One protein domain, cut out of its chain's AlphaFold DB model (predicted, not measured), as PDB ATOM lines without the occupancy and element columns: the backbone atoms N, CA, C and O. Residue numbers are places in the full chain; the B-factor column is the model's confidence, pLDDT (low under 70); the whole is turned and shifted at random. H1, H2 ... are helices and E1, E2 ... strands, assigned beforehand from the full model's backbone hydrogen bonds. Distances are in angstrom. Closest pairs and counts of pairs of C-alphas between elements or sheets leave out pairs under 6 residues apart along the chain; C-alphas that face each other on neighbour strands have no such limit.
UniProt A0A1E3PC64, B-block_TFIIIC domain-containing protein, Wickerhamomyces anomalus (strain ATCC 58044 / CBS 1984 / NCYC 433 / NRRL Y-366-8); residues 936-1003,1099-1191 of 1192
ATOM      1  N   THR A 936      -1.558   6.428  29.802       79.00
ATOM      2  CA  THR A 936      -0.213   6.602  29.236       79.00
ATOM      3  C   THR A 936      -0.109   7.804  28.296       79.00
ATOM      4  O   THR A 936       0.859   8.558  28.395       79.00
ATOM      5  N   TYR A 937      -1.109   8.032  27.440       84.12
ATOM      6  CA  TYR A 937      -1.152   9.176  26.526       84.12
ATOM      7  C   TYR A 937      -1.190  10.496  27.301       84.12
ATOM      8  O   TYR A 937      -0.365  11.383  27.069       84.12
ATOM      9  N   SER A 938      -2.113  10.605  28.261       80.44
ATOM     10  CA  SER A 938      -2.280  11.808  29.084       80.44
ATOM     11  C   SER A 938      -1.016  12.123  29.885       80.44
ATOM     12  O   SER A 938      -0.602  13.280  29.948       80.44
ATOM     13  N   ASN A 939      -0.345  11.096  30.419       83.19
ATOM     14  CA  ASN A 939       0.912  11.255  31.148       83.19
ATOM     15  C   ASN A 939       2.043  11.797  30.259       83.19
ATOM     16  O   ASN A 939       2.705  12.764  30.637       83.19
ATOM     17  N   ILE A 940       2.254  11.224  29.067       85.44
ATOM     18  CA  ILE A 940       3.295  11.692  28.133       85.44
ATOM     19  C   ILE A 940       2.992  13.125  27.673       85.44
ATOM     20  O   ILE A 940       3.880  13.982  27.683       85.44
ATOM     21  N   ARG A 941       1.732  13.405  27.318       87.25
ATOM     22  CA  ARG A 941       1.270  14.730  26.888       87.25
ATOM     23  C   ARG A 941       1.521  15.791  27.960       87.25
ATOM     24  O   ARG A 941       2.111  16.828  27.660       87.25
ATOM     25  N   ASN A 942       1.141  15.519  29.208       85.06
ATOM     26  CA  ASN A 942       1.352  16.441  30.325       85.06
ATOM     27  C   ASN A 942       2.835  16.712  30.586       85.06
ATOM     28  O   ASN A 942       3.210  17.867  30.789       85.06
ATOM     29  N   ILE A 943       3.687  15.682  30.510       85.94
ATOM     30  CA  ILE A 943       5.137  15.850  30.656       85.94
ATOM     31  C   ILE A 943       5.669  16.814  29.586       85.94
ATOM     32  O   ILE A 943       6.399  17.750  29.915       85.94
ATOM     33  N   ILE A 944       5.272  16.632  28.320       85.69
ATOM     34  CA  ILE A 944       5.688  17.501  27.206       85.69
ATOM     35  C   ILE A 944       5.213  18.945  27.424       85.69
ATOM     36  O   ILE A 944       6.012  19.871  27.269       85.69
ATOM     37  N   ILE A 945       3.953  19.150  27.825       85.50
ATOM     38  CA  ILE A 945       3.408  20.489  28.101       85.50
ATOM     39  C   ILE A 945       4.167  21.160  29.253       85.50
ATOM     40  O   ILE A 945       4.585  22.304  29.098       85.50
ATOM     41  N   ALA A 946       4.420  20.462  30.366       84.00
ATOM     42  CA  ALA A 946       5.153  21.003  31.517       84.00
ATOM     43  C   ALA A 946       6.589  21.437  31.153       84.00
ATOM     44  O   ALA A 946       7.067  22.497  31.575       84.00
ATOM     45  N   ILE A 947       7.269  20.650  30.310       82.25
ATOM     46  CA  ILE A 947       8.608  20.972  29.792       82.25
ATOM     47  C   ILE A 947       8.562  22.236  28.927       82.25
ATOM     48  O   ILE A 947       9.380  23.139  29.105       82.25
ATOM     49  N   LEU A 948       7.617  22.302  27.988       82.50
ATOM     50  CA  LEU A 948       7.489  23.413  27.043       82.50
ATOM     51  C   LEU A 948       7.014  24.709  27.712       82.50
ATOM     52  O   LEU A 948       7.500  25.787  27.376       82.50
ATOM     53  N   ALA A 949       6.127  24.609  28.702       76.56
ATOM     54  CA  ALA A 949       5.670  25.734  29.514       76.56
ATOM     55  C   ALA A 949       6.794  26.322  30.390       76.56
ATOM     56  O   ALA A 949       6.735  27.485  30.791       76.56
ATOM     57  N   SER A 950       7.850  25.544  30.643       70.88
ATOM     58  CA  SER A 950       9.053  25.987  31.357       70.88
ATOM     59  C   SER A 950      10.107  26.643  30.451       70.88
ATOM     60  O   SER A 950      11.082  27.196  30.958       70.88
ATOM     61  N   GLY A 951       9.905  26.649  29.127       70.75
ATOM     62  CA  GLY A 951      10.738  27.360  28.156       70.75
ATOM     63  C   GLY A 951      10.988  26.578  26.854       70.75
ATOM     64  O   GLY A 951      10.722  25.377  26.779       70.75
ATOM     65  N   PRO A 952      11.524  27.240  25.808       64.75
ATOM     66  CA  PRO A 952      11.814  26.599  24.528       64.75
ATOM     67  C   PRO A 952      12.955  25.589  24.675       64.75
ATOM     68  O   PRO A 952      14.074  25.943  25.055       64.75
ATOM     69  N   ASN A 953      12.688  24.332  24.326       65.88
ATOM     70  CA  ASN A 953      13.632  23.231  24.491       65.88
ATOM     71  C   ASN A 953      13.989  22.594  23.139       65.88
ATOM     72  O   ASN A 953      13.127  22.349  22.296       65.88
ATOM     73  N   SER A 954      15.280  22.315  22.929       55.59
ATOM     74  CA  SER A 954      15.814  21.752  21.678       55.59
ATOM     75  C   SER A 954      15.968  20.224  21.689       55.59
ATOM     76  O   SER A 954      16.230  19.638  20.646       55.59
ATOM     77  N   ASN A 955      15.815  19.554  22.842       60.31
ATOM     78  CA  ASN A 955      16.032  18.104  22.982       60.31
ATOM     79  C   ASN A 955      15.027  17.426  23.936       60.31
ATOM     80  O   ASN A 955      15.425  16.765  24.893       60.31
ATOM     81  N   ILE A 956      13.723  17.540  23.662       63.03
ATOM     82  CA  ILE A 956      12.668  16.888  24.473       63.03
ATOM     83  C   ILE A 956      12.871  15.360  24.535       63.03
ATOM     84  O   ILE A 956      12.676  14.740  25.573       63.03
ATOM     85  N   ARG A 957      13.375  14.757  23.450       58.34
ATOM     86  CA  ARG A 957      13.558  13.300  23.292       58.34
ATOM     87  C   ARG A 957      14.665  12.662  24.146       58.34
ATOM     88  O   ARG A 957      14.796  11.444  24.123       58.34
ATOM     89  N   LYS A 958      15.500  13.449  24.834       56.69
ATOM     90  CA  LYS A 958      16.629  12.953  25.655       56.69
ATOM     91  C   LYS A 958      16.424  13.183  27.153       56.69
ATOM     92  O   LYS A 958      17.387  13.195  27.913       56.69
ATOM     93  N   LEU A 959      15.190  13.465  27.566       63.56
ATOM     94  CA  LEU A 959      14.893  13.725  28.965       63.56
ATOM     95  C   LEU A 959      14.730  12.397  29.718       63.56
ATOM     96  O   LEU A 959      13.919  11.579  29.287       63.56
ATOM     97  N   PRO A 960      15.410  12.205  30.867       61.94
ATOM     98  CA  PRO A 960      15.349  10.963  31.648       61.94
ATOM     99  C   PRO A 960      13.925  10.534  32.033       61.94
ATOM    100  O   PRO A 960      13.645   9.351  32.170       61.94
ATOM    101  N   LEU A 961      13.007  11.499  32.182       71.50
ATOM    102  CA  LEU A 961      11.595  11.266  32.520       71.50
ATOM    103  C   LEU A 961      10.786  10.641  31.375       71.50
ATOM    104  O   LEU A 961       9.774  10.000  31.629       71.50
ATOM    105  N   LEU A 962      11.212  10.842  30.125       73.38
ATOM    106  CA  LEU A 962      10.586  10.243  28.947       73.38
ATOM    107  C   LEU A 962      11.260   8.917  28.555       73.38
ATOM    108  O   LEU A 962      10.678   8.148  27.806       73.38
ATOM    109  N   GLU A 963      12.446   8.599  29.089       71.31
ATOM    110  CA  GLU A 963      13.139   7.324  28.830       71.31
ATOM    111  C   GLU A 963      12.413   6.106  29.424       71.31
ATOM    112  O   GLU A 963      12.655   4.983  28.985       71.31
ATOM    113  N   SER A 964      11.516   6.316  30.394       78.00
ATOM    114  CA  SER A 964      10.675   5.262  30.975       78.00
ATOM    115  C   SER A 964       9.505   4.834  30.086       78.00
ATOM    116  O   SER A 964       8.833   3.862  30.422       78.00
ATOM    117  N   PHE A 965       9.233   5.561  28.998       83.19
ATOM    118  CA  PHE A 965       8.157   5.264  28.053       83.19
ATOM    119  C   PHE A 965       8.727   4.739  26.733       83.19
ATOM    120  O   PHE A 965       9.843   5.085  26.332       83.19
ATOM    121  N   ASP A 966       7.948   3.918  26.028       83.38
ATOM    122  CA  ASP A 966       8.362   3.413  24.727       83.38
ATOM    123  C   ASP A 966       8.470   4.562  23.717       83.38
ATOM    124  O   ASP A 966       7.591   5.413  23.589       83.38
ATOM    125  N   LYS A 967       9.558   4.570  22.937       80.62
ATOM    126  CA  LYS A 967       9.805   5.617  21.925       80.62
ATOM    127  C   LYS A 967       8.663   5.750  20.915       80.62
ATOM    128  O   LYS A 967       8.436   6.844  20.411       80.62
ATOM    129  N   LYS A 968       7.960   4.647  20.634       82.44
ATOM    130  CA  LYS A 968       6.794   4.625  19.743       82.44
ATOM    131  C   LYS A 968       5.641   5.456  20.308       82.44
ATOM    132  O   LYS A 968       5.106   6.283  19.579       82.44
ATOM    133  N   ASP A 969       5.342   5.302  21.595       84.62
ATOM    134  CA  ASP A 969       4.247   6.006  22.269       84.62
ATOM    135  C   ASP A 969       4.529   7.512  22.353       84.62
ATOM    136  O   ASP A 969       3.644   8.337  22.142       84.62
ATOM    137  N   ILE A 970       5.789   7.889  22.598       84.31
ATOM    138  CA  ILE A 970       6.210   9.297  22.626       84.31
ATOM    139  C   ILE A 970       6.042   9.947  21.250       84.31
ATOM    140  O   ILE A 970       5.540  11.067  21.160       84.31
ATOM    141  N   ASP A 971       6.466   9.264  20.181       83.19
ATOM    142  CA  ASP A 971       6.336   9.786  18.820       83.19
ATOM    143  C   ASP A 971       4.861   9.860  18.381       83.19
ATOM    144  O   ASP A 971       4.475  10.840  17.742       83.19
ATOM    145  N   GLU A 972       4.017   8.898  18.771       87.00
ATOM    146  CA  GLU A 972       2.568   8.931  18.517       87.00
ATOM    147  C   GLU A 972       1.893  10.123  19.213       87.00
ATOM    148  O   GLU A 972       1.206  10.914  18.558       87.00
ATOM    149  N   VAL A 973       2.167  10.322  20.509       87.50
ATOM    150  CA  VAL A 973       1.651  11.466  21.280       87.50
ATOM    151  C   VAL A 973       2.116  12.787  20.667       87.50
ATOM    152  O   VAL A 973       1.312  13.697  20.476       87.50
ATOM    153  N   PHE A 974       3.395  12.903  20.300       85.88
ATOM    154  CA  PHE A 974       3.950  14.130  19.726       85.88
ATOM    155  C   PHE A 974       3.330  14.484  18.363       85.88
ATOM    156  O   PHE A 974       3.032  15.655  18.095       85.88
ATOM    157  N   VAL A 975       3.097  13.487  17.503       84.75
ATOM    158  CA  VAL A 975       2.402  13.673  16.217       84.75
ATOM    159  C   VAL A 975       0.960  14.124  16.444       84.75
ATOM    160  O   VAL A 975       0.491  15.041  15.766       84.75
ATOM    161  N   GLU A 976       0.261  13.543  17.421       85.62
ATOM    162  CA  GLU A 976      -1.105  13.953  17.738       85.62
ATOM    163  C   GLU A 976      -1.173  15.376  18.316       85.62
ATOM    164  O   GLU A 976      -2.006  16.170  17.874       85.62
ATOM    165  N   MET A 977      -0.264  15.741  19.227       84.81
ATOM    166  CA  MET A 977      -0.152  17.107  19.759       84.81
ATOM    167  C   MET A 977       0.118  18.132  18.647       84.81
ATOM    168  O   MET A 977      -0.465  19.217  18.640       84.81
ATOM    169  N   THR A 978       0.948  17.774  17.661       84.69
ATOM    170  CA  THR A 978       1.211  18.616  16.481       84.69
ATOM    171  C   THR A 978      -0.051  18.764  15.621       84.69
ATOM    172  O   THR A 978      -0.412  19.869  15.222       84.69
ATOM    173  N   LYS A 979      -0.793  17.671  15.393       84.31
ATOM    174  CA  LYS A 979      -2.064  17.680  14.644       84.31
ATOM    175  C   LYS A 979      -3.137  18.543  15.319       84.31
ATOM    176  O   LYS A 979      -3.917  19.195  14.629       84.31
ATOM    177  N   ARG A 980      -3.174  18.557  16.654       79.25
ATOM    178  CA  ARG A 980      -4.081  19.390  17.464       79.25
ATOM    179  C   ARG A 980      -3.606  20.845  17.617       79.25
ATOM    180  O   ARG A 980      -4.275  21.622  18.293       79.25
ATOM    181  N   LYS A 981      -2.479  21.223  16.993       82.69
ATOM    182  CA  LYS A 981      -1.819  22.534  17.136       82.69
ATOM    183  C   LYS A 981      -1.470  22.894  18.589       82.69
ATOM    184  O   LYS A 981      -1.374  24.066  18.930       82.69
ATOM    185  N   GLU A 982      -1.281  21.898  19.452       83.81
ATOM    186  CA  GLU A 982      -0.871  22.096  20.851       83.81
ATOM    187  C   GLU A 982       0.630  22.381  20.954       83.81
ATOM    188  O   GLU A 982       1.095  23.034  21.887       83.81
ATOM    189  N   VAL A 983       1.397  21.900  19.977       85.50
ATOM    190  CA  VAL A 983       2.850  22.038  19.894       85.50
ATOM    191  C   VAL A 983       3.230  22.430  18.470       85.50
ATOM    192  O   VAL A 983       2.682  21.891  17.509       85.50
ATOM    193  N   VAL A 984       4.184  23.351  18.337       83.69
ATOM    194  CA  VAL A 984       4.725  23.808  17.051       83.69
ATOM    195  C   VAL A 984       6.236  23.601  17.036       83.69
ATOM    196  O   VAL A 984       6.936  23.885  18.012       83.69
ATOM    197  N   VAL A 985       6.753  23.096  15.917       80.50
ATOM    198  CA  VAL A 985       8.193  22.935  15.690       80.50
ATOM    199  C   VAL A 985       8.680  24.127  14.872       80.50
ATOM    200  O   VAL A 985       8.305  24.284  13.716       80.50
ATOM    201  N   GLY A 986       9.497  24.988  15.479       72.81
ATOM    202  CA  GLY A 986      10.077  26.146  14.802       72.81
ATOM    203  C   GLY A 986      11.210  25.772  13.837       72.81
ATOM    204  O   GLY A 986      11.763  24.672  13.896       72.81
ATOM    205  N   SER A 987      11.624  26.734  13.003       65.94
ATOM    206  CA  SER A 987      12.701  26.598  12.002       65.94
ATOM    207  C   SER A 987      14.032  26.082  12.571       65.94
ATOM    208  O   SER A 987      14.784  25.389  11.892       65.94
ATOM    209  N   ASP A 988      14.303  26.377  13.844       65.94
ATOM    210  CA  ASP A 988      15.518  25.975  14.564       65.94
ATOM    211  C   ASP A 988      15.448  24.538  15.126       65.94
ATOM    212  O   ASP A 988      16.275  24.166  15.962       65.94
ATOM    213  N   SER A 989      14.433  23.738  14.766       66.62
ATOM    214  CA  SER A 989      14.093  22.464  15.435       66.62
ATOM    215  C   SER A 989      13.788  22.604  16.937       66.62
ATOM    216  O   SER A 989      13.789  21.620  17.679       66.62
ATOM    217  N   LYS A 990      13.531  23.830  17.408       75.50
ATOM    218  CA  LYS A 990      13.043  24.100  18.765       75.50
ATOM    219  C   LYS A 990      11.548  23.861  18.793       75.50
ATOM    220  O   LYS A 990      10.821  24.349  17.932       75.50
ATOM    221  N   VAL A 991      11.106  23.142  19.808       79.69
ATOM    222  CA  VAL A 991       9.693  22.871  20.019       79.69
ATOM    223  C   VAL A 991       9.145  23.922  20.985       79.69
ATOM    224  O   VAL A 991       9.779  24.211  22.003       79.69
ATOM    225  N   ILE A 992       8.001  24.513  20.644       83.44
ATOM    226  CA  ILE A 992       7.291  25.524  21.439       83.44
ATOM    227  C   ILE A 992       5.817  25.137  21.607       83.44
ATOM    228  O   ILE A 992       5.296  24.312  20.855       83.44
ATOM    229  N   LEU A 993       5.146  25.728  22.599       84.88
ATOM    230  CA  LEU A 993       3.694  25.607  22.750       84.88
ATOM    231  C   LEU A 993       2.990  26.244  21.545       84.88
ATOM    232  O   LEU A 993       3.398  27.308  21.080       84.88
ATOM    233  N   GLY A 994       1.952  25.585  21.042       83.75
ATOM    234  CA  GLY A 994       1.116  26.098  19.965       83.75
ATOM    235  C   GLY A 994       0.071  27.105  20.444       83.75
ATOM    236  O   GLY A 994      -0.157  27.269  21.643       83.75
ATOM    237  N   GLU A 995      -0.575  27.765  19.481       80.19
ATOM    238  CA  GLU A 995      -1.482  28.901  19.702       80.19
ATOM    239  C   GLU A 995      -2.642  28.600  20.653       80.19
ATOM    240  O   GLU A 995      -3.044  29.450  21.440       80.19
ATOM    241  N   THR A 996      -3.169  27.375  20.627       79.12
ATOM    242  CA  THR A 996      -4.272  26.966  21.507       79.12
ATOM    243  C   THR A 996      -3.870  26.987  22.979       79.12
ATOM    244  O   THR A 996      -4.638  27.446  23.822       79.12
ATOM    245  N   LEU A 997      -2.659  26.524  23.303       82.31
ATOM    246  CA  LEU A 997      -2.157  26.501  24.678       82.31
ATOM    247  C   LEU A 997      -1.645  27.872  25.112       82.31
ATOM    248  O   LEU A 997      -1.881  28.274  26.252       82.31
ATOM    249  N   THR A 998      -0.977  28.603  24.214       82.44
ATOM    250  CA  THR A 998      -0.515  29.964  24.514       82.44
ATOM    251  C   THR A 998      -1.690  30.906  24.729       82.44
ATOM    252  O   THR A 998      -1.659  31.658  25.691       82.44
ATOM    253  N   HIS A 999      -2.774  30.804  23.954       82.56
ATOM    254  CA  HIS A 999      -3.974  31.617  24.168       82.56
ATOM    255  C   HIS A 999      -4.615  31.371  25.540       82.56
ATOM    256  O   HIS A 999      -5.097  32.312  26.158       82.56
ATOM    257  N   ILE A1000      -4.641  30.133  26.048       81.38
ATOM    258  CA  ILE A1000      -5.202  29.847  27.384       81.38
ATOM    259  C   ILE A1000      -4.279  30.384  28.488       81.38
ATOM    260  O   ILE A1000      -4.754  30.932  29.480       81.38
ATOM    261  N   LEU A1001      -2.961  30.234  28.329       81.06
ATOM    262  CA  LEU A1001      -1.970  30.690  29.310       81.06
ATOM    263  C   LEU A1001      -1.809  32.220  29.328       81.06
ATOM    264  O   LEU A1001      -1.606  32.805  30.392       81.06
ATOM    265  N   ASP A1002      -1.898  32.859  28.166       77.44
ATOM    266  CA  ASP A1002      -1.715  34.298  27.964       77.44
ATOM    267  C   ASP A1002      -3.047  35.042  27.767       77.44
ATOM    268  O   ASP A1002      -3.029  36.198  27.351       77.44
ATOM    269  N   ASP A1003      -4.189  34.410  28.081       68.50
ATOM    270  CA  ASP A1003      -5.531  34.983  27.916       68.50
ATOM    271  C   ASP A1003      -5.610  36.384  28.539       68.50
ATOM    272  O   ASP A1003      -5.544  36.553  29.761       68.50
ATOM    273  N   SER A1099      -1.896  30.856  52.517       66.62
ATOM    274  CA  SER A1099      -1.903  30.174  51.221       66.62
ATOM    275  C   SER A1099      -1.731  28.673  51.445       66.62
ATOM    276  O   SER A1099      -0.739  28.265  52.060       66.62
ATOM    277  N   PRO A1100      -2.670  27.833  50.980       79.94
ATOM    278  CA  PRO A1100      -2.490  26.393  51.029       79.94
ATOM    279  C   PRO A1100      -1.247  25.991  50.231       79.94
ATOM    280  O   PRO A1100      -0.852  26.656  49.268       79.94
ATOM    281  N   LEU A1101      -0.615  24.889  50.629       83.56
ATOM    282  CA  LEU A1101       0.535  24.359  49.902       83.56
ATOM    283  C   LEU A1101       0.119  24.047  48.463       83.56
ATOM    284  O   LEU A1101      -0.886  23.375  48.234       83.56
ATOM    285  N   VAL A1102       0.897  24.546  47.500       86.31
ATOM    286  CA  VAL A1102       0.677  24.244  46.082       86.31
ATOM    287  C   VAL A1102       0.737  22.723  45.905       86.31
ATOM    288  O   VAL A1102       1.673  22.105  46.421       86.31
ATOM    289  N   PRO A1103      -0.230  22.100  45.208       85.69
ATOM    290  CA  PRO A1103      -0.215  20.665  44.959       85.69
ATOM    291  C   PRO A1103       1.042  20.287  44.169       85.69
ATOM    292  O   PRO A1103       1.167  20.563  42.972       85.69
ATOM    293  N   MET A1104       1.994  19.679  44.876       81.25
ATOM    294  CA  MET A1104       3.256  19.204  44.324       81.25
ATOM    295  C   MET A1104       3.146  17.732  43.962       81.25
ATOM    296  O   MET A1104       2.673  16.910  44.743       81.25
ATOM    297  N   GLY A1105       3.604  17.405  42.760       80.94
ATOM    298  CA  GLY A1105       3.662  16.042  42.256       80.94
ATOM    299  C   GLY A1105       5.083  15.549  42.034       80.94
ATOM    300  O   GLY A1105       6.059  16.156  42.470       80.94
ATOM    301  N   LYS A1106       5.203  14.461  41.269       81.44
ATOM    302  CA  LYS A1106       6.481  14.066  40.661       81.44
ATOM    303  C   LYS A1106       6.922  15.130  39.631       81.44
ATOM    304  O   LYS A1106       6.055  15.840  39.108       81.44
ATOM    305  N   PRO A1107       8.219  15.236  39.296       80.31
ATOM    306  CA  PRO A1107       8.686  16.135  38.240       80.31
ATOM    307  C   PRO A1107       7.884  15.965  36.943       80.31
ATOM    308  O   PRO A1107       7.610  14.833  36.541       80.31
ATOM    309  N   CYS A1108       7.465  17.076  36.332       79.31
ATOM    310  CA  CYS A1108       6.597  17.126  35.144       79.31
ATOM    311  C   CYS A1108       5.253  16.367  35.231       79.31
ATOM    312  O   CYS A1108       4.595  16.189  34.210       79.31
ATOM    313  N   SER A1109       4.818  15.913  36.414       81.56
ATOM    314  CA  SER A1109       3.501  15.261  36.566       81.56
ATOM    315  C   SER A1109       2.330  16.241  36.533       81.56
ATOM    316  O   SER A1109       1.192  15.823  36.361       81.56
ATOM    317  N   ARG A1110       2.619  17.528  36.740       86.69
ATOM    318  CA  ARG A1110       1.677  18.642  36.680       86.69
ATOM    319  C   ARG A1110       2.251  19.710  35.773       86.69
ATOM    320  O   ARG A1110       3.459  19.945  35.811       86.69
ATOM    321  N   VAL A1111       1.396  20.412  35.034       87.31
ATOM    322  CA  VAL A1111       1.826  21.472  34.102       87.31
ATOM    323  C   VAL A1111       2.638  22.592  34.786       87.31
ATOM    324  O   VAL A1111       3.501  23.200  34.158       87.31
ATOM    325  N   TRP A1112       2.423  22.840  36.084       89.31
ATOM    326  CA  TRP A1112       3.156  23.839  36.881       89.31
ATOM    327  C   TRP A1112       4.385  23.304  37.635       89.31
ATOM    328  O   TRP A1112       4.995  24.058  38.395       89.31
ATOM    329  N   VAL A1113       4.759  22.033  37.461       87.81
ATOM    330  CA  VAL A1113       5.940  21.430  38.102       87.81
ATOM    331  C   VAL A1113       7.003  21.166  37.042       87.81
ATOM    332  O   VAL A1113       6.761  20.445  36.076       87.81
ATOM    333  N   ASP A1114       8.187  21.742  37.224       83.19
ATOM    334  CA  ASP A1114       9.280  21.629  36.263       83.19
ATOM    335  C   ASP A1114      10.001  20.263  36.311       83.19
ATOM    336  O   ASP A1114       9.663  19.351  37.077       83.19
ATOM    337  N   VAL A1115      11.029  20.128  35.467       80.00
ATOM    338  CA  VAL A1115      11.854  18.915  35.334       80.00
ATOM    339  C   VAL A1115      12.647  18.612  36.614       80.00
ATOM    340  O   VAL A1115      13.007  17.462  36.859       80.00
ATOM    341  N   GLN A1116      12.919  19.620  37.444       78.81
ATOM    342  CA  GLN A1116      13.628  19.496  38.719       78.81
ATOM    343  C   GLN A1116      12.670  19.245  39.899       78.81
ATOM    344  O   GLN A1116      13.128  19.088  41.033       78.81
ATOM    345  N   GLY A1117      11.357  19.190  39.652       81.12
ATOM    346  CA  GLY A1117      10.339  19.047  40.690       81.12
ATOM    347  C   GLY A1117      10.071  20.337  41.470       81.12
ATOM    348  O   GLY A1117       9.516  20.273  42.564       81.12
ATOM    349  N   GLN A1118      10.477  21.496  40.944       84.62
ATOM    350  CA  GLN A1118      10.187  22.813  41.510       84.62
ATOM    351  C   GLN A1118       8.945  23.431  40.852       84.62
ATOM    352  O   GLN A1118       8.519  23.035  39.768       84.62
ATOM    353  N   ILE A1119       8.338  24.411  41.524       87.31
ATOM    354  CA  ILE A1119       7.151  25.107  41.012       87.31
ATOM    355  C   ILE A1119       7.568  26.128  39.957       87.31
ATOM    356  O   ILE A1119       8.277  27.094  40.255       87.31
ATOM    357  N   ASN A1120       7.021  25.997  38.753       87.25
ATOM    358  CA  ASN A1120       7.038  27.067  37.771       87.25
ATOM    359  C   ASN A1120       5.975  28.115  38.144       87.25
ATOM    360  O   ASN A1120       4.811  28.027  37.750       87.25
ATOM    361  N   LYS A1121       6.392  29.129  38.917       85.94
ATOM    362  CA  LYS A1121       5.507  30.192  39.431       85.94
ATOM    363  C   LYS A1121       4.733  30.924  38.330       85.94
ATOM    364  O   LYS A1121       3.581  31.285  38.540       85.94
ATOM    365  N   SER A1122       5.351  31.129  37.164       84.81
ATOM    366  CA  SER A1122       4.717  31.812  36.027       84.81
ATOM    367  C   SER A1122       3.547  30.998  35.478       84.81
ATOM    368  O   SER A1122       2.444  31.515  35.313       84.81
ATOM    369  N   VAL A1123       3.762  29.700  35.261       86.94
ATOM    370  CA  VAL A1123       2.720  28.791  34.765       86.94
ATOM    371  C   VAL A1123       1.625  28.602  35.812       86.94
ATOM    372  O   VAL A1123       0.448  28.704  35.476       86.94
ATOM    373  N   TRP A1124       1.990  28.429  37.086       89.19
ATOM    374  CA  TRP A1124       1.032  28.354  38.195       89.19
ATOM    375  C   TRP A1124       0.123  29.588  38.265       89.19
ATOM    376  O   TRP A1124      -1.097  29.464  38.380       89.19
ATOM    377  N   PHE A1125       0.703  30.783  38.140       85.88
ATOM    378  CA  PHE A1125      -0.041  32.040  38.110       85.88
ATOM    379  C   PHE A1125      -1.024  32.086  36.935       85.88
ATOM    380  O   PHE A1125      -2.202  32.390  37.120       85.88
ATOM    381  N   LYS A1126      -0.556  31.756  35.727       86.69
ATOM    382  CA  LYS A1126      -1.368  31.787  34.502       86.69
ATOM    383  C   LYS A1126      -2.530  30.796  34.552       86.69
ATOM    384  O   LYS A1126      -3.648  31.149  34.190       86.69
ATOM    385  N   VAL A1127      -2.292  29.594  35.074       89.38
ATOM    386  CA  VAL A1127      -3.323  28.564  35.257       89.38
ATOM    387  C   VAL A1127      -4.396  29.020  36.251       89.38
ATOM    388  O   VAL A1127      -5.583  28.971  35.931       89.38
ATOM    389  N   ASN A1128      -4.002  29.536  37.422       88.69
ATOM    390  CA  ASN A1128      -4.962  30.076  38.393       88.69
ATOM    391  C   ASN A1128      -5.741  31.267  37.827       88.69
ATOM    392  O   ASN A1128      -6.951  31.361  38.033       88.69
ATOM    393  N   ARG A1129      -5.073  32.154  37.072       86.12
ATOM    394  CA  ARG A1129      -5.727  33.267  36.371       86.12
ATOM    395  C   ARG A1129      -6.789  32.738  35.413       86.12
ATOM    396  O   ARG A1129      -7.922  33.186  35.519       86.12
ATOM    397  N   ALA A1130      -6.463  31.773  34.555       87.19
ATOM    398  CA  ALA A1130      -7.396  31.205  33.578       87.19
ATOM    399  C   ALA A1130      -8.631  30.548  34.229       87.19
ATOM    400  O   ALA A1130      -9.750  30.675  33.722       87.19
ATOM    401  N   VAL A1131      -8.451  29.874  35.371       89.88
ATOM    402  CA  VAL A1131      -9.559  29.301  36.153       89.88
ATOM    403  C   VAL A1131     -10.436  30.408  36.742       89.88
ATOM    404  O   VAL A1131     -11.649  30.417  36.524       89.88
ATOM    405  N   LEU A1132      -9.839  31.377  37.439       88.00
ATOM    406  CA  LEU A1132     -10.579  32.448  38.111       88.00
ATOM    407  C   LEU A1132     -11.281  33.386  37.126       88.00
ATOM    408  O   LEU A1132     -12.432  33.744  37.359       88.00
ATOM    409  N   THR A1133     -10.658  33.736  35.997       83.06
ATOM    410  CA  THR A1133     -11.301  34.540  34.944       83.06
ATOM    411  C   THR A1133     -12.432  33.778  34.260       83.06
ATOM    412  O   THR A1133     -13.428  34.385  33.860       83.06
ATOM    413  N   SER A1134     -12.337  32.449  34.162       84.75
ATOM    414  CA  SER A1134     -13.426  31.617  33.645       84.75
ATOM    415  C   SER A1134     -14.630  31.603  34.584       84.75
ATOM    416  O   SER A1134     -15.754  31.749  34.103       84.75
ATOM    417  N   ILE A1135     -14.406  31.525  35.900       87.50
ATOM    418  CA  ILE A1135     -15.473  31.642  36.907       87.50
ATOM    419  C   ILE A1135     -16.030  33.076  36.941       87.50
ATOM    420  O   ILE A1135     -17.242  33.253  36.976       87.50
ATOM    421  N   LEU A1136     -15.179  34.105  36.849       82.50
ATOM    422  CA  LEU A1136     -15.607  35.511  36.781       82.50
ATOM    423  C   LEU A1136     -16.540  35.759  35.589       82.50
ATOM    424  O   LEU A1136     -17.564  36.422  35.715       82.50
ATOM    425  N   SER A1137     -16.189  35.197  34.431       76.94
ATOM    426  CA  SER A1137     -16.955  35.349  33.188       76.94
ATOM    427  C   SER A1137     -18.233  34.507  33.168       76.94
ATOM    428  O   SER A1137     -19.117  34.739  32.339       76.94
ATOM    429  N   GLN A1138     -18.328  33.486  34.023       78.88
ATOM    430  CA  GLN A1138     -19.491  32.613  34.154       78.88
ATOM    431  C   GLN A1138     -19.682  32.183  35.616       78.88
ATOM    432  O   GLN A1138     -19.323  31.061  35.981       78.88
ATOM    433  N   PRO A1139     -20.252  33.062  36.457       84.19
ATOM    434  CA  PRO A1139     -20.567  32.711  37.834       84.19
ATOM    435  C   PRO A1139     -21.508  31.500  37.876       84.19
ATOM    436  O   PRO A1139     -22.477  31.446  37.120       84.19
ATOM    437  N   GLY A1140     -21.208  30.515  38.720       83.19
ATOM    438  CA  GLY A1140     -21.957  29.259  38.792       83.19
ATOM    439  C   GLY A1140     -21.551  28.208  37.753       83.19
ATOM    440  O   GLY A1140     -22.260  27.219  37.605       83.19
ATOM    441  N   ILE A1141     -20.431  28.381  37.038       85.06
ATOM    442  CA  ILE A1141     -19.905  27.355  36.122       85.06
ATOM    443  C   ILE A1141     -19.640  26.034  36.858       85.06
ATOM    444  O   ILE A1141     -19.058  26.025  37.944       85.06
ATOM    445  N   THR A1142     -20.047  24.914  36.257       85.69
ATOM    446  CA  THR A1142     -19.805  23.576  36.815       85.69
ATOM    447  C   THR A1142     -18.357  23.135  36.586       85.69
ATOM    448  O   THR A1142     -17.686  23.593  35.655       85.69
ATOM    449  N   LYS A1143     -17.862  22.190  37.394       87.12
ATOM    450  CA  LYS A1143     -16.513  21.607  37.231       87.12
ATOM    451  C   LYS A1143     -16.315  21.003  35.836       87.12
ATOM    452  O   LYS A1143     -15.245  21.128  35.250       87.12
ATOM    453  N   SER A1144     -17.360  20.383  35.300       81.00
ATOM    454  CA  SER A1144     -17.364  19.740  33.986       81.00
ATOM    455  C   SER A1144     -17.338  20.741  32.829       81.00
ATOM    456  O   SER A1144     -16.590  20.547  31.870       81.00
ATOM    457  N   ASP A1145     -18.099  21.836  32.914       80.50
ATOM    458  CA  ASP A1145     -18.054  22.899  31.901       80.50
ATOM    459  C   ASP A1145     -16.718  23.648  31.940       80.50
ATOM    460  O   ASP A1145     -16.142  23.965  30.896       80.50
ATOM    461  N   LEU A1146     -16.187  23.869  33.145       86.31
ATOM    462  CA  LEU A1146     -14.866  24.449  33.346       86.31
ATOM    463  C   LEU A1146     -13.768  23.535  32.780       86.31
ATOM    464  O   LEU A1146     -12.869  24.019  32.091       86.31
ATOM    465  N   PHE A1147     -13.875  22.218  32.990       86.44
ATOM    466  CA  PHE A1147     -12.980  21.237  32.378       86.44
ATOM    467  C   PHE A1147     -13.067  21.272  30.860       86.44
ATOM    468  O   PHE A1147     -12.040  21.379  30.212       86.44
ATOM    469  N   ARG A1148     -14.268  21.281  30.276       81.75
ATOM    470  CA  ARG A1148     -14.438  21.362  28.817       81.75
ATOM    471  C   ARG A1148     -13.750  22.590  28.214       81.75
ATOM    472  O   ARG A1148     -13.259  22.526  27.092       81.75
ATOM    473  N   LYS A1149     -13.707  23.702  28.956       80.44
ATOM    474  CA  LYS A1149     -13.025  24.934  28.540       80.44
ATOM    475  C   LYS A1149     -11.500  24.844  28.679       80.44
ATOM    476  O   LYS A1149     -10.784  25.369  27.832       80.44
ATOM    477  N   LEU A1150     -11.006  24.206  29.740       87.00
ATOM    478  CA  LEU A1150      -9.579  24.154  30.082       87.00
ATOM    479  C   LEU A1150      -8.892  22.828  29.720       87.00
ATOM    480  O   LEU A1150      -7.687  22.709  29.923       87.00
ATOM    481  N   SER A1151      -9.611  21.867  29.136       85.06
ATOM    482  CA  SER A1151      -9.104  20.542  28.762       85.06
ATOM    483  C   SER A1151      -7.933  20.553  27.776       85.06
ATOM    484  O   SER A1151      -7.145  19.607  27.808       85.06
ATOM    485  N   PRO A1152      -7.741  21.576  26.907       83.50
ATOM    486  CA  PRO A1152      -6.511  21.653  26.133       83.50
ATOM    487  C   PRO A1152      -5.281  21.829  27.032       83.50
ATOM    488  O   PRO A1152      -4.223  21.311  26.707       83.50
ATOM    489  N   LEU A1153      -5.390  22.498  28.179       85.81
ATOM    490  CA  LEU A1153      -4.246  22.752  29.056       85.81
ATOM    491  C   LEU A1153      -4.161  21.783  30.242       85.81
ATOM    492  O   LEU A1153      -3.066  21.348  30.579       85.81
ATOM    493  N   LEU A1154      -5.291  21.469  30.877       87.25
ATOM    494  CA  LEU A1154      -5.360  20.738  32.143       87.25
ATOM    495  C   LEU A1154      -6.059  19.392  31.971       87.25
ATOM    496  O   LEU A1154      -7.052  19.288  31.254       87.25
ATOM    497  N   THR A1155      -5.602  18.386  32.708       86.25
ATOM    498  CA  THR A1155      -6.354  17.141  32.914       86.25
ATOM    499  C   THR A1155      -7.423  17.308  33.995       86.25
ATOM    500  O   THR A1155      -7.380  18.237  34.808       86.25
ATOM    501  N   ARG A1156      -8.408  16.400  34.024       84.81
ATOM    502  CA  ARG A1156      -9.495  16.448  35.010       84.81
ATOM    503  C   ARG A1156      -8.971  16.393  36.456       84.81
ATOM    504  O   ARG A1156      -9.422  17.221  37.249       84.81
ATOM    505  N   PRO A1157      -8.002  15.522  36.817       86.50
ATOM    506  CA  PRO A1157      -7.414  15.524  38.157       86.50
ATOM    507  C   PRO A1157      -6.700  16.839  38.495       86.50
ATOM    508  O   PRO A1157      -6.917  17.382  39.574       86.50
ATOM    509  N   GLU A1158      -5.914  17.398  37.567       89.50
ATOM    510  CA  GLU A1158      -5.209  18.671  37.784       89.50
ATOM    511  C   GLU A1158      -6.182  19.823  38.046       89.50
ATOM    512  O   GLU A1158      -5.969  20.619  38.961       89.50
ATOM    513  N   LEU A1159      -7.275  19.902  37.282       91.12
ATOM    514  CA  LEU A1159      -8.293  20.925  37.494       91.12
ATOM    515  C   LEU A1159      -8.965  20.781  38.866       91.12
ATOM    516  O   LEU A1159      -9.185  21.786  39.540       91.12
ATOM    517  N   LEU A1160      -9.281  19.556  39.293       91.06
ATOM    518  CA  LEU A1160      -9.871  19.313  40.611       91.06
ATOM    519  C   LEU A1160      -8.915  19.704  41.744       91.06
ATOM    520  O   LEU A1160      -9.363  20.291  42.728       91.06
ATOM    521  N   GLU A1161      -7.612  19.453  41.593       91.69
ATOM    522  CA  GLU A1161      -6.593  19.906  42.548       91.69
ATOM    523  C   GLU A1161      -6.511  21.433  42.624       91.69
ATOM    524  O   GLU A1161      -6.450  21.984  43.721       91.69
ATOM    525  N   ILE A1162      -6.564  22.128  41.483       92.56
ATOM    526  CA  ILE A1162      -6.575  23.598  41.445       92.56
ATOM    527  C   ILE A1162      -7.849  24.150  42.093       92.56
ATOM    528  O   ILE A1162      -7.779  25.079  42.893       92.56
ATOM    529  N   ILE A1163      -9.016  23.575  41.788       92.88
ATOM    530  CA  ILE A1163     -10.292  23.976  42.400       92.88
ATOM    531  C   ILE A1163     -10.237  23.770  43.912       92.88
ATOM    532  O   ILE A1163     -10.637  24.660  44.660       92.88
ATOM    533  N   GLN A1164      -9.728  22.628  44.376       92.69
ATOM    534  CA  GLN A1164      -9.591  22.365  45.804       92.69
ATOM    535  C   GLN A1164      -8.629  23.359  46.461       92.69
ATOM    536  O   GLN A1164      -8.975  23.952  47.478       92.69
ATOM    537  N   TRP A1165      -7.483  23.630  45.834       92.06
ATOM    538  CA  TRP A1165      -6.527  24.625  46.314       92.06
ATOM    539  C   TRP A1165      -7.145  26.030  46.402       92.06
ATOM    540  O   TRP A1165      -6.973  26.714  47.406       92.06
ATOM    541  N   LEU A1166      -7.934  26.448  45.405       91.19
ATOM    542  CA  LEU A1166      -8.645  27.733  45.417       91.19
ATOM    543  C   LEU A1166      -9.760  27.794  46.477       91.19
ATOM    544  O   LEU A1166     -10.038  28.875  47.007       91.19
ATOM    545  N   LYS A1167     -10.409  26.664  46.797       90.62
ATOM    546  CA  LYS A1167     -11.375  26.562  47.909       90.62
ATOM    547  C   LYS A1167     -10.663  26.705  49.252       90.62
ATOM    548  O   LYS A1167     -11.114  27.477  50.097       90.62
ATOM    549  N   ASP A1168      -9.529  26.029  49.420       89.06
ATOM    550  CA  ASP A1168      -8.704  26.099  50.629       89.06
ATOM    551  C   ASP A1168      -8.108  27.507  50.817       89.06
ATOM    552  O   ASP A1168      -8.068  28.024  51.933       89.06
ATOM    553  N   ALA A1169      -7.747  28.175  49.713       86.44
ATOM    554  CA  ALA A1169      -7.306  29.570  49.676       86.44
ATOM    555  C   ALA A1169      -8.453  30.576  49.895       86.44
ATOM    556  O   ALA A1169      -8.219  31.783  49.942       86.44
ATOM    557  N   LYS A1170      -9.700  30.096  50.028       87.94
ATOM    558  CA  LYS A1170     -10.923  30.900  50.181       87.94
ATOM    559  C   LYS A1170     -11.151  31.897  49.039       87.94
ATOM    560  O   LYS A1170     -11.805  32.917  49.233       87.94
ATOM    561  N   SER A1171     -10.654  31.597  47.840       88.19
ATOM    562  CA  SER A1171     -10.875  32.414  46.641       88.19
ATOM    563  C   SER A1171     -12.175  32.053  45.932       88.19
ATOM    564  O   SER A1171     -12.784  32.902  45.283       88.19
ATOM    565  N   ILE A1172     -12.608  30.798  46.054       93.12
ATOM    566  CA  ILE A1172     -13.838  30.300  45.439       93.12
ATOM    567  C   ILE A1172     -14.665  29.488  46.430       93.12
ATOM    568  O   ILE A1172     -14.161  28.966  47.424       93.12
ATOM    569  N   THR A1173     -15.948  29.348  46.132       93.06
ATOM    570  CA  THR A1173     -16.874  28.479  46.849       93.06
ATOM    571  C   THR A1173     -17.721  27.690  45.860       93.06
ATOM    572  O   THR A1173     -17.912  28.097  44.716       93.06
ATOM    573  N   GLU A1174     -18.218  26.546  46.306       91.31
ATOM    574  CA  GLU A1174     -19.116  25.689  45.545       91.31
ATOM    575  C   GLU A1174     -20.499  25.784  46.183       91.31
ATOM    576  O   GLU A1174     -20.627  25.639  47.401       91.31
ATOM    577  N   LYS A1175     -21.513  26.095  45.375       87.44
ATOM    578  CA  LYS A1175     -22.907  26.230  45.810       87.44
ATOM    579  C   LYS A1175     -23.765  25.131  45.174       87.44
ATOM    580  O   LYS A1175     -23.242  24.128  44.692       87.44
ATOM    581  N   GLU A1176     -25.082  25.310  45.218       80.88
ATOM    582  CA  GLU A1176     -26.067  24.435  44.578       80.88
ATOM    583  C   GLU A1176     -25.691  24.117  43.118       80.88
ATOM    584  O   GLU A1176     -25.059  24.926  42.432       80.88
ATOM    585  N   PHE A1177     -26.083  22.923  42.659       77.81
ATOM    586  CA  PHE A1177     -25.830  22.421  41.299       77.81
ATOM    587  C   PHE A1177     -24.345  22.364  40.898       77.81
ATOM    588  O   PHE A1177     -24.008  22.534  39.729       77.81
ATOM    589  N   GLU A1178     -23.446  22.159  41.869       82.69
ATOM    590  CA  GLU A1178     -21.984  22.133  41.667       82.69
ATOM    591  C   GLU A1178     -21.417  23.422  41.040       82.69
ATOM    592  O   GLU A1178     -20.326  23.429  40.458       82.69
ATOM    593  N   GLY A1179     -22.158  24.529  41.148       86.81
ATOM    594  CA  GLY A1179     -21.763  25.808  40.582       86.81
ATOM    595  C   GLY A1179     -20.630  26.445  41.380       86.81
ATOM    596  O   GLY A1179     -20.732  26.619  42.598       86.81
ATOM    597  N   LEU A1180     -19.558  26.835  40.691       90.50
ATOM    598  CA  LEU A1180     -18.412  27.526  41.277       90.50
ATOM    599  C   LEU A1180     -18.617  29.044  41.265       90.50
ATOM    600  O   LEU A1180     -18.995  29.633  40.253       90.50
ATOM    601  N   TRP A1181     -18.321  29.691  42.389       91.31
ATOM    602  CA  TRP A1181     -18.479  31.131  42.587       91.31
ATOM    603  C   TRP A1181     -17.213  31.734  43.180       91.31
ATOM    604  O   TRP A1181     -16.577  31.121  44.034       91.31
ATOM    605  N   LEU A1182     -16.875  32.955  42.771       90.31
ATOM    606  CA  LEU A1182     -15.808  33.719  43.415       90.31
ATOM    607  C   LEU A1182     -16.268  34.205  44.792       90.31
ATOM    608  O   LEU A1182     -17.406  34.651  44.959       90.31
ATOM    609  N   LEU A1183     -15.374  34.126  45.771       88.75
ATOM    610  CA  LEU A1183     -15.557  34.743  47.078       88.75
ATOM    611  C   LEU A1183     -15.011  36.180  47.076       88.75
ATOM    612  O   LEU A1183     -14.204  36.537  46.216       88.75
ATOM    613  N   PRO A1184     -15.430  37.022  48.035       84.75
ATOM    614  CA  PRO A1184     -14.765  38.291  48.307       84.75
ATOM    615  C   PRO A1184     -13.241  38.151  48.388       84.75
ATOM    616  O   PRO A1184     -12.742  37.181  48.953       84.75
ATOM    617  N   GLN A1185     -12.511  39.126  47.848       82.44
ATOM    618  CA  GLN A1185     -11.053  39.202  47.859       82.44
ATOM    619  C   GLN A1185     -10.360  38.032  47.146       82.44
ATOM    620  O   GLN A1185      -9.182  37.773  47.388       82.44
ATOM    621  N   TRP A1186     -11.044  37.339  46.230       86.00
ATOM    622  CA  TRP A1186     -10.492  36.214  45.463       86.00
ATOM    623  C   TRP A1186      -9.150  36.527  44.779       86.00
ATOM    624  O   TRP A1186      -8.315  35.641  44.620       86.00
ATOM    625  N   TYR A1187      -8.916  37.786  44.403       82.25
ATOM    626  CA  TYR A1187      -7.692  38.253  43.749       82.25
ATOM    627  C   TYR A1187      -6.467  38.325  44.678       82.25
ATOM    628  O   TYR A1187      -5.345  38.468  44.195       82.25
ATOM    629  N   THR A1188      -6.648  38.219  45.997       77.25
ATOM    630  CA  THR A1188      -5.541  38.231  46.973       77.25
ATOM    631  C   THR A1188      -4.660  36.986  46.889       77.25
ATOM    632  O   THR A1188      -3.496  37.029  47.279       77.25
ATOM    633  N   VAL A1189      -5.164  35.909  46.275       78.31
ATOM    634  CA  VAL A1189      -4.440  34.647  46.048       78.31
ATOM    635  C   VAL A1189      -3.163  34.811  45.210       78.31
ATOM    636  O   VAL A1189      -2.278  33.965  45.231       78.31
ATOM    637  N   PHE A1190      -3.052  35.920  44.479       70.19
ATOM    638  CA  PHE A1190      -1.901  36.254  43.640       70.19
ATOM    639  C   PHE A1190      -0.839  37.108  44.348       70.19
ATOM    640  O   PHE A1190       0.116  37.554  43.710       70.19
ATOM    641  N   GLY A1191      -1.033  37.379  45.640       57.75
ATOM    642  CA  GLY A1191      -0.128  38.154  46.483       57.75
ATOM    643  C   GLY A1191       0.909  37.353  47.265       57.75
ATOM    644  O   GLY A1191       1.716  37.985  47.945       57.75
TER     645      GLY A1191
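What this domain is: This is residues 936 to 1003 and 1099 to 1191 of the 1192 residues of the protein "B-block_TFIIIC domain-containing protein" of Wickerhamomyces anomalus (strain ATCC 58044 / CBS 1984 / NCYC 433 / NRRL Y-366-8) (UniProt A0A1E3PC64). Two lobes lie end to end: one holds H1, H2 and the small hairpin of E1 and E2, the other H4, H5 and H6 with the hairpin of E3 and E4 at its far end and H7 beside H4. H3 bridges the lobes, following E2 and touching H4, and part of the unnamed stretch 1099 to 1120 lies between them. The printed part has 161 residues, mostly helix by class, in the order H1 H2 E1 E2 H3 H4 H5 H6 E3 E4 H7; each pair of strands is an antiparallel sheet. The whole is compact, with a radius of gyration of the C-alphas of 16.3 A, yet elongated, spanning 46 by 28 by 27 A.

How they stand to each other: Begin at the hairpin of E3, residues 1172 to 1174, and E4, residues 1179 to 1182, where N 1173 and O 1181, 2.8 A apart, are within hydrogen-bond range. Go next to H4, residues 1121 to 1137, whose Ile 1135 has its C-alpha 6.4 A from that of Trp 1181, the closest pair of H4 and E4. H6, residues 1156 to 1168, comes closest to E3 at the C-alphas of Leu 1166 and Ile 1172, 5.8 A. H5, residues 1143 to 1150, only just touches H4, with 3 pairs of C-alphas within 8 A, the closest Ser 1134 and Leu 1146 at 7.3 A. H7, residues 1186 to 1191, is close but not clearly touching H4, at a shallow tilt of 13 degrees, opposite ways; the closest C-alphas, of Phe 1125 and Phe 1190, are 7.2 A apart. H3, residues 995 to 1001, touches residues 1123 to 1130 of H4 alone, about perpendicular at 87 degrees, closest at the C-alphas of Leu 1001 and Lys 1126, 5.3 A. E1, residues 983 to 985, and E2, residues 991 to 993, form a hairpin in which N 984 and O 992, 2.9 A apart, are within hydrogen-bond range. H1, residues 936 to 949, touches H2, residues 967 to 979, at a steep tilt of 64 degrees, closest at the C-alphas of Tyr 937 and Val 973, 6.4 A. H2 and H4 are apart. In H1 to H6 every O i to N i+4 pair is within hydrogen-bond range; H7 has 0 of 2, but 2 of 3 O i to N i+3 pairs.

Where its parts are: Find C-alpha 936 at (-0.213, 6.602, 29.236); from there H1 runs 20.0 A. H2 and H6 each measure 18.4 A, and H4, from C-alpha 1121 at (5.507, 30.192, 39.431), 23.9 A. H7 ends at C-alpha 1191, (-0.128, 38.154, 46.483).

The domain as a whole: The two C-alphas farthest apart, of Asp 988 and Glu 1176, are 51.3 A apart. Residues 1004 to 1098 are not printed; C-alphas 1003 and 1099 stand 24.1 A apart across that cut. The link from H1 to H2 is long, with 17 residues. Look for pLDDT under 70 at residues 952 to 960, 987 to 989, 1003, 1099 and 1191.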